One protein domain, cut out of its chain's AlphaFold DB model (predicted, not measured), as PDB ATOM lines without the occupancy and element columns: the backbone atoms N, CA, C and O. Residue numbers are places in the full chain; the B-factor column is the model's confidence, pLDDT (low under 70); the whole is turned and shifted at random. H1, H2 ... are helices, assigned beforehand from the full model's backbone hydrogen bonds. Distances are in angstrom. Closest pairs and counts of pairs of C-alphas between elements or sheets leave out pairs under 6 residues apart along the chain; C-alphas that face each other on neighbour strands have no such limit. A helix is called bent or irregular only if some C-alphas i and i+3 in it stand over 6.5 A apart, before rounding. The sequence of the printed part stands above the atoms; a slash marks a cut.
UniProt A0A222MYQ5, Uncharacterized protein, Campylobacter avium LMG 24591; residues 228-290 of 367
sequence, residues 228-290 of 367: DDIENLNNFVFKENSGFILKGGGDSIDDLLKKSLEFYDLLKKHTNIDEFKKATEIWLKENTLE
ATOM      1  N   ASP A 228     -17.600  30.565 -46.207       81.44
ATOM      2  CA  ASP A 228     -18.266  30.737 -44.917       81.44
ATOM      3  C   ASP A 228     -19.623  30.022 -44.917       81.44
ATOM      4  O   ASP A 228     -19.985  29.375 -43.935       81.44
ATOM      5  N   ASP A 229     -20.362  30.063 -46.031       85.69
ATOM      6  CA  ASP A 229     -21.623  29.331 -46.187       85.69
ATOM      7  C   ASP A 229     -21.403  27.815 -46.078       85.69
ATOM      8  O   ASP A 229     -22.144  27.119 -45.372       85.69
ATOM      9  N   ILE A 230     -20.361  27.299 -46.742       80.94
ATOM     10  CA  ILE A 230     -19.988  25.878 -46.695       80.94
ATOM     11  C   ILE A 230     -19.535  25.494 -45.283       80.94
ATOM     12  O   ILE A 230     -19.960  24.458 -44.772       80.94
ATOM     13  N   GLU A 231     -18.711  26.313 -44.625       79.75
ATOM     14  CA  GLU A 231     -18.228  26.060 -43.263       79.75
ATOM     15  C   GLU A 231     -19.376  26.073 -42.247       79.75
ATOM     16  O   GLU A 231     -19.455  25.195 -41.385       79.75
ATOM     17  N   ASN A 232     -20.319  27.007 -42.377       85.12
ATOM     18  CA  ASN A 232     -21.513  27.062 -41.539       85.12
ATOM     19  C   ASN A 232     -22.392  25.817 -41.719       85.12
ATOM     20  O   ASN A 232     -22.853  25.233 -40.733       85.12
ATOM     21  N   LEU A 233     -22.600  25.375 -42.963       84.81
ATOM     22  CA  LEU A 233     -23.337  24.145 -43.254       84.81
ATOM     23  C   LEU A 233     -22.603  22.908 -42.714       84.81
ATOM     24  O   LEU A 233     -23.227  22.039 -42.105       84.81
ATOM     25  N   ASN A 234     -21.280  22.847 -42.876       82.44
ATOM     26  CA  ASN A 234     -20.441  21.767 -42.360       82.44
ATOM     27  C   ASN A 234     -20.492  21.703 -40.825       82.44
ATOM     28  O   ASN A 234     -20.694  20.627 -40.265       82.44
ATOM     29  N   ASN A 235     -20.402  22.847 -40.141       79.19
ATOM     30  CA  ASN A 235     -20.524  22.933 -38.687       79.19
ATOM     31  C   ASN A 235     -21.885  22.417 -38.203       79.19
ATOM     32  O   ASN A 235     -21.930  21.589 -37.290       79.19
ATOM     33  N   PHE A 236     -22.980  22.823 -38.847       84.69
ATOM     34  CA  PHE A 236     -24.303  22.287 -38.528       84.69
ATOM     35  C   PHE A 236     -24.334  20.757 -38.684       84.69
ATOM     36  O   PHE A 236     -24.702  20.039 -37.757       84.69
ATOM     37  N   VAL A 237     -23.890  20.228 -39.825       80.50
ATOM     38  CA  VAL A 237     -23.971  18.787 -40.121       80.50
ATOM     39  C   VAL A 237     -23.039  17.953 -39.231       80.50
ATOM     40  O   VAL A 237     -23.468  16.972 -38.627       80.50
ATOM     41  N   PHE A 238     -21.769  18.340 -39.116       74.38
ATOM     42  CA  PHE A 238     -20.707  17.493 -38.562       74.38
ATOM     43  C   PHE A 238     -20.147  17.955 -37.219       74.38
ATOM     44  O   PHE A 238     -19.404  17.204 -36.590       74.38
ATOM     45  N   LYS A 239     -20.450  19.158 -36.735       69.00
ATOM     46  CA  LYS A 239     -19.983  19.607 -35.414       69.00
ATOM     47  C   LYS A 239     -21.109  19.596 -34.396       69.00
ATOM     48  O   LYS A 239     -20.944  19.045 -33.313       69.00
ATOM     49  N   GLU A 240     -22.245  20.172 -34.761       73.31
ATOM     50  CA  GLU A 240     -23.412  20.267 -33.883       73.31
ATOM     51  C   GLU A 240     -24.141  18.925 -33.788       73.31
ATOM     52  O   GLU A 240     -24.538  18.515 -32.700       73.31
ATOM     53  N   ASN A 241     -24.237  18.200 -34.908       67.69
ATOM     54  CA  ASN A 241     -25.050  16.988 -34.997       67.69
ATOM     55  C   ASN A 241     -24.242  15.678 -35.092       67.69
ATOM     56  O   ASN A 241     -24.817  14.598 -34.958       67.69
ATOM     57  N   SER A 242     -22.907  15.719 -35.218       62.41
ATOM     58  CA  SER A 242     -22.091  14.489 -35.300       62.41
ATOM     59  C   SER A 242     -22.115  13.643 -34.039       62.41
ATOM     60  O   SER A 242     -22.009  12.424 -34.124       62.41
ATOM     61  N   GLY A 243     -22.282  14.257 -32.864       56.66
ATOM     62  CA  GLY A 243     -22.472  13.520 -31.618       56.66
ATOM     63  C   GLY A 243     -23.708  12.623 -31.674       56.66
ATOM     64  O   GLY A 243     -23.677  11.520 -31.149       56.66
ATOM     65  N   PHE A 244     -24.762  13.041 -32.370       58.28
ATOM     66  CA  PHE A 244     -25.947  12.220 -32.572       58.28
ATOM     67  C   PHE A 244     -25.746  11.197 -33.697       58.28
ATOM     68  O   PHE A 244     -26.008  10.017 -33.508       58.28
ATOM     69  N   ILE A 245     -25.178  11.623 -34.827       56.31
ATOM     70  CA  ILE A 245     -24.930  10.759 -35.994       56.31
ATOM     71  C   ILE A 245     -23.930   9.628 -35.671       56.31
ATOM     72  O   ILE A 245     -24.052   8.530 -36.199       56.31
ATOM     73  N   LEU A 246     -22.950   9.876 -34.788       51.44
ATOM     74  CA  LEU A 246     -21.855   8.943 -34.472       51.44
ATOM     75  C   LEU A 246     -21.899   8.363 -33.049       51.44
ATOM     76  O   LEU A 246     -21.267   7.338 -32.801       51.44
ATOM     77  N   LYS A 247     -22.584   9.008 -32.092       49.12
ATOM     78  CA  LYS A 247     -22.715   8.520 -30.700       49.12
ATOM     79  C   LYS A 247     -24.167   8.407 -30.217       49.12
ATOM     80  O   LYS A 247     -24.392   7.937 -29.104       49.12
ATOM     81  N   GLY A 248     -25.148   8.842 -31.005       45.81
ATOM     82  CA  GLY A 248     -26.537   8.997 -30.583       45.81
ATOM     83  C   GLY A 248     -27.394   7.768 -30.845       45.81
ATOM     84  O   GLY A 248     -28.088   7.690 -31.851       45.81
ATOM     85  N   GLY A 249     -27.416   6.854 -29.878       51.19
ATOM     86  CA  GLY A 249     -28.617   6.055 -29.620       51.19
ATOM     87  C   GLY A 249     -28.823   4.825 -30.497       51.19
ATOM     88  O   GLY A 249     -29.965   4.413 -30.653       51.19
ATOM     89  N   GLY A 250     -27.751   4.259 -31.051       52.00
ATOM     90  CA  GLY A 250     -27.758   2.907 -31.600       52.00
ATOM     91  C   GLY A 250     -27.646   1.856 -30.504       52.00
ATOM     92  O   GLY A 250     -26.586   1.750 -29.892       52.00
ATOM     93  N   ASP A 251     -28.682   1.044 -30.281       60.62
ATOM     94  CA  ASP A 251     -28.578  -0.116 -29.375       60.62
ATOM     95  C   ASP A 251     -27.663  -1.215 -29.967       60.62
ATOM     96  O   ASP A 251     -27.183  -2.107 -29.259       60.62
ATOM     97  N   SER A 252     -27.380  -1.135 -31.276       71.75
ATOM     98  CA  SER A 252     -26.512  -2.040 -32.034       71.75
ATOM     99  C   SER A 252     -25.788  -1.330 -33.192       71.75
ATOM    100  O   SER A 252     -26.080  -0.185 -33.537       71.75
ATOM    101  N   ILE A 253     -24.834  -2.032 -33.815       70.75
ATOM    102  CA  ILE A 253     -24.135  -1.568 -35.028       70.75
ATOM    103  C   ILE A 253     -25.125  -1.374 -36.187       70.75
ATOM    104  O   ILE A 253     -25.010  -0.396 -36.922       70.75
ATOM    105  N   ASP A 254     -26.116  -2.258 -36.319       75.44
ATOM    106  CA  ASP A 254     -27.126  -2.180 -37.381       75.44
ATOM    107  C   ASP A 254     -27.982  -0.917 -37.264       75.44
ATOM    108  O   ASP A 254     -28.268  -0.268 -38.268       75.44
ATOM    109  N   ASP A 255     -28.347  -0.534 -36.038       75.50
ATOM    110  CA  ASP A 255     -29.131   0.679 -35.805       75.50
ATOM    111  C   ASP A 255     -28.316   1.950 -36.090       75.50
ATOM    112  O   ASP A 255     -28.800   2.871 -36.748       75.50
ATOM    113  N   LEU A 256     -27.035   1.966 -35.702       73.50
ATOM    114  CA  LEU A 256     -26.119   3.055 -36.057       73.50
ATOM    115  C   LEU A 256     -25.983   3.204 -37.581       73.50
ATOM    116  O   LEU A 256     -26.015   4.321 -38.102       73.50
ATOM    117  N   LEU A 257     -25.848   2.090 -38.306       74.94
ATOM    118  CA  LEU A 257     -25.747   2.086 -39.766       74.94
ATOM    119  C   LEU A 257     -27.036   2.566 -40.426       74.94
ATOM    120  O   LEU A 257     -26.981   3.394 -41.333       74.94
ATOM    121  N   LYS A 258     -28.190   2.086 -39.957       82.44
ATOM    122  CA  LYS A 258     -29.497   2.521 -40.450       82.44
ATOM    123  C   LYS A 258     -29.670   4.031 -40.277       82.44
ATOM    124  O   LYS A 258     -29.946   4.719 -41.256       82.44
ATOM    125  N   LYS A 259     -29.417   4.558 -39.075       81.06
ATOM    126  CA  LYS A 259     -29.502   5.998 -38.782       81.06
ATOM    127  C   LYS A 259     -28.520   6.816 -39.621       81.06
ATOM    128  O   LYS A 259     -28.869   7.883 -40.120       81.06
ATOM    129  N   SER A 260     -27.313   6.295 -39.838       76.69
ATOM    130  CA  SER A 260     -26.316   6.934 -40.706       76.69
ATOM    131  C   SER A 260     -26.794   7.023 -42.159       76.69
ATOM    132  O   SER A 260     -26.631   8.066 -42.788       76.69
ATOM    133  N   LEU A 261     -27.405   5.955 -42.685       82.94
ATOM    134  CA  LEU A 261     -27.962   5.929 -44.040       82.94
ATOM    135  C   LEU A 261     -29.162   6.869 -44.182       82.94
ATOM    136  O   LEU A 261     -29.202   7.647 -45.129       82.94
ATOM    137  N   GLU A 262     -30.091   6.869 -43.223       87.25
ATOM    138  CA  GLU A 262     -31.239   7.784 -43.233       87.25
ATOM    139  C   GLU A 262     -30.801   9.250 -43.221       87.25
ATOM    140  O   GLU A 262     -31.324  10.067 -43.982       87.25
ATOM    141  N   PHE A 263     -29.813   9.589 -42.388       85.50
ATOM    142  CA  PHE A 263     -29.260  10.937 -42.350       85.50
ATOM    143  C   PHE A 263     -28.552  11.296 -43.663       85.50
ATOM    144  O   PHE A 263     -28.717  12.403 -44.179       85.50
ATOM    145  N   TYR A 264     -27.803  10.356 -44.243       84.00
ATOM    146  CA  TYR A 264     -27.173  10.551 -45.547       84.00
ATOM    147  C   TYR A 264     -28.211  10.781 -46.656       84.00
ATOM    148  O   TYR A 264     -28.037  11.674 -47.486       84.00
ATOM    149  N   ASP A 265     -29.344  10.080 -46.618       90.00
ATOM    150  CA  ASP A 265     -30.464  10.319 -47.532       90.00
ATOM    151  C   ASP A 265     -31.068  11.721 -47.357       90.00
ATOM    152  O   ASP A 265     -31.462  12.343 -48.348       90.00
ATOM    153  N   LEU A 266     -31.099  12.278 -46.134       92.75
ATOM    154  CA  LEU A 266     -31.490  13.681 -45.929       92.75
ATOM    155  C   LEU A 266     -30.563  14.640 -46.687       92.75
ATOM    156  O   LEU A 266     -31.060  15.607 -47.267       92.75
ATOM    157  N   LEU A 267     -29.252  14.378 -46.708       89.81
ATOM    158  CA  LEU A 267     -28.279  15.215 -47.419       89.81
ATOM    159  C   LEU A 267     -28.465  15.147 -48.940       89.81
ATOM    160  O   LEU A 267     -28.310  16.159 -49.623       89.81
ATOM    161  N   LYS A 268     -28.805  13.967 -49.472       92.25
ATOM    162  CA  LYS A 268     -28.984  13.753 -50.917       92.25
ATOM    163  C   LYS A 268     -30.296  14.321 -51.454       92.25
ATOM    164  O   LYS A 268     -30.334  14.704 -52.613       92.25
ATOM    165  N   LYS A 269     -31.368  14.351 -50.650       95.00
ATOM    166  CA  LYS A 269     -32.728  14.669 -51.133       95.00
ATOM    167  C   LYS A 269     -33.176  16.118 -50.945       95.00
ATOM    168  O   LYS A 269     -34.223  16.488 -51.460       95.00
ATOM    169  N   HIS A 270     -32.444  16.913 -50.168       96.31
ATOM    170  CA  HIS A 270     -32.766  18.326 -49.965       96.31
ATOM    171  C   HIS A 270     -31.811  19.207 -50.755       96.31
ATOM    172  O   HIS A 270     -30.629  18.894 -50.886       96.31
ATOM    173  N   THR A 271     -32.320  20.341 -51.223       96.06
ATOM    174  CA  THR A 271     -31.552  21.362 -51.950       96.06
ATOM    175  C   THR A 271     -31.617  22.711 -51.245       96.06
ATOM    176  O   THR A 271     -30.684  23.500 -51.341       96.06
ATOM    177  N   ASN A 272     -32.655  22.967 -50.444       96.50
ATOM    178  CA  ASN A 272     -32.751  24.147 -49.591       96.50
ATOM    179  C   ASN A 272     -32.167  23.884 -48.187       96.50
ATOM    180  O   ASN A 272     -32.528  22.913 -47.520       96.50
ATOM    181  N   ILE A 273     -31.279  24.771 -47.718       95.56
ATOM    182  CA  ILE A 273     -30.583  24.624 -46.427       95.56
ATOM    183  C   ILE A 273     -31.549  24.723 -45.238       95.56
ATOM    184  O   ILE A 273     -31.427  23.949 -44.290       95.56
ATOM    185  N   ASP A 274     -32.515  25.641 -45.264       96.44
ATOM    186  CA  ASP A 274     -33.446  25.834 -44.148       96.44
ATOM    187  C   ASP A 274     -34.438  24.674 -44.031       96.44
ATOM    188  O   ASP A 274     -34.765  24.234 -42.927       96.44
ATOM    189  N   GLU A 275     -34.900  24.147 -45.164       97.44
ATOM    190  CA  GLU A 275     -35.730  22.941 -45.198       97.44
ATOM    191  C   GLU A 275     -34.958  21.723 -44.695       97.44
ATOM    192  O   GLU A 275     -35.468  20.983 -43.854       97.44
ATOM    193  N   PHE A 276     -33.702  21.562 -45.120       96.31
ATOM    194  CA  PHE A 276     -32.826  20.509 -44.618       96.31
ATOM    195  C   PHE A 276     -32.602  20.601 -43.102       96.31
ATOM    196  O   PHE A 276     -32.679  19.585 -42.408       96.31
ATOM    197  N   LYS A 277     -32.364  21.805 -42.564       95.31
ATOM    198  CA  LYS A 277     -32.208  22.014 -41.117       95.31
ATOM    199  C   LYS A 277     -33.466  21.594 -40.358       95.31
ATOM    200  O   LYS A 277     -33.370  20.832 -39.398       95.31
ATOM    201  N   LYS A 278     -34.649  21.993 -40.836       96.00
ATOM    202  CA  LYS A 278     -35.937  21.571 -40.252       96.00
ATOM    203  C   LYS A 278     -36.134  20.055 -40.324       96.00
ATOM    204  O   LYS A 278     -36.537  19.448 -39.337       96.00
ATOM    205  N   ALA A 279     -35.834  19.440 -41.468       94.88
ATOM    206  CA  ALA A 279     -35.931  17.992 -41.644       94.88
ATOM    207  C   ALA A 279     -34.975  17.243 -40.706       94.88
ATOM    208  O   ALA A 279     -35.355  16.235 -40.116       94.88
ATOM    209  N   THR A 280     -33.768  17.777 -40.513       91.94
ATOM    210  CA  THR A 280     -32.788  17.255 -39.557       91.94
ATOM    211  C   THR A 280     -33.330  17.327 -38.133       91.94
ATOM    212  O   THR A 280     -33.326  16.323 -37.434       91.94
ATOM    213  N   GLU A 281     -33.874  18.468 -37.703       90.62
ATOM    214  CA  GLU A 281     -34.468  18.601 -36.364       90.62
ATOM    215  C   GLU A 281     -35.623  17.620 -36.113       90.62
ATOM    216  O   GLU A 281     -35.767  17.110 -35.000       90.62
ATOM    217  N   ILE A 282     -36.459  17.367 -37.124       91.81
ATOM    218  CA  ILE A 282     -37.544  16.377 -37.046       91.81
ATOM    219  C   ILE A 282     -36.956  14.973 -36.899       91.81
ATOM    220  O   ILE A 282     -37.286  14.277 -35.940       91.81
ATOM    221  N   TRP A 283     -36.032  14.598 -37.785       90.25
ATOM    222  CA  TRP A 283     -35.387  13.286 -37.768       90.25
ATOM    223  C   TRP A 283     -34.654  13.021 -36.444       90.25
ATOM    224  O   TRP A 283     -34.777  11.938 -35.873       90.25
ATOM    225  N   LEU A 284     -33.964  14.027 -35.893       85.94
ATOM    226  CA  LEU A 284     -33.322  13.947 -34.578       85.94
ATOM    227  C   LEU A 284     -34.341  13.655 -33.470       85.94
ATOM    228  O   LEU A 284     -34.100  12.789 -32.630       85.94
ATOM    229  N   LYS A 285     -35.492  14.345 -33.457       86.00
ATOM    230  CA  LYS A 285     -36.548  14.115 -32.453       86.00
ATOM    231  C   LYS A 285     -37.097  12.694 -32.540       86.00
ATOM    232  O   LYS A 285     -37.208  12.034 -31.511       86.00
ATOM    233  N   GLU A 286     -37.390  12.219 -33.746       84.88
ATOM    234  CA  GLU A 286     -37.908  10.867 -33.990       84.88
ATOM    235  C   GLU A 286     -36.921   9.792 -33.520       84.88
ATOM    236  O   GLU A 286     -37.310   8.855 -32.828       84.88
ATOM    237  N   ASN A 287     -35.627   9.991 -33.780       77.75
ATOM    238  CA  ASN A 287     -34.574   9.040 -33.427       77.75
ATOM    239  C   ASN A 287     -34.047   9.179 -31.984       77.75
ATOM    240  O   ASN A 287     -33.239   8.362 -31.546       77.75
ATOM    241  N   THR A 288     -34.491  10.190 -31.225       69.94
ATOM    242  CA  THR A 288     -34.175  10.353 -29.789       69.94
ATOM    243  C   THR A 288     -35.233   9.701 -28.886       69.94
ATOM    244  O   THR A 288     -34.940   9.325 -27.749       69.94
ATOM    245  N   LEU A 289     -36.478   9.560 -29.360       51.50
ATOM    246  CA  LEU A 289     -37.622   9.135 -28.540       51.50
ATOM    247  C   LEU A 289     -37.617   7.643 -28.147       51.50
ATOM    248  O   LEU A 289     -38.352   7.271 -27.234       51.50
ATOM    249  N   GLU A 290     -36.757   6.806 -28.733       47.38
ATOM    250  CA  GLU A 290     -36.638   5.386 -28.356       47.38
ATOM    251  C   GLU A 290     -35.869   5.140 -27.037       47.38
ATOM    252  O   GLU A 290     -35.922   4.044 -26.490       47.38
TER     253      GLU A 290
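What this domain is: This is residues 228 to 290 of the 367 residues of an uncharacterized protein of Campylobacter avium LMG 24591 (UniProt A0A222MYQ5). Three helical rods stand side by side around a triangle: H1 and H2 follow each other nearly end to end as the first rod, H3 folds back as the second, and H4 returns as the third. It is a small elongated bundle, loosely joined at H1, which touches no other helix. The printed part has 63 residues, with four named helices in the order H1, H2, H3, H4 and no named strand; the class is all helix. The whole is compact, with a radius of gyration of the C-alphas of 11.7 A, and spans 36 by 19 by 18 A.

How they stand to each other: H1, residues 228 to 240, and H2, residues 242 to 247, meet only through their link. H3, residues 253 to 269, is apart from H1. H2 and H3 form a helical hairpin and touch, H3 with residues 256 to 263 alone; the closest C-alphas, of Ile 245 and Ser 260, are 6.2 A apart, at a shallow tilt of 15 degrees, opposite ways. H3 and H4, residues 273 to 290, form a second helical hairpin and touch, closest at the C-alphas of Leu 266 and Phe 276, 7.1 A, at a shallow tilt of 20 degrees, opposite ways. H1 and H4 are close but not clearly touching, the closest C-alphas being those of Leu 233 and Ile 273, 7.9 A, and run the same way at a shallow tilt of 2 degrees. H2 and H4 are also close but not clearly touching, with the C-alphas of Phe 244 and Leu 284 closest at 7.8 A. Every O i to N i+4 pair is within hydrogen-bond range in H2 and H3, against 8 of 9 in H1 and 13 of 14 in H4.

Where its parts are: H1 begins at C-alpha 228 (-18.266, 30.737, -44.917) and is 16.1 A long; H2 is 7.6 A. H3 is 24.4 A long, from C-alpha 253 (-24.135, -1.568, -35.028). H4, 27.1 A, ends at C-alpha 290 (-36.638, 5.386, -28.356); it is only just irregular, C-alphas 287 and 290 being 6.6 A apart.

The domain as a whole: The C-alphas farthest apart, of Asp 228 and Ser 252, are 36.2 A apart. The printed part has no cut, and its three links are tight. Mean pLDDT of the printed part is 78.8, with residue 239, residues 241 to 251 and residues 288 to 290 under 70.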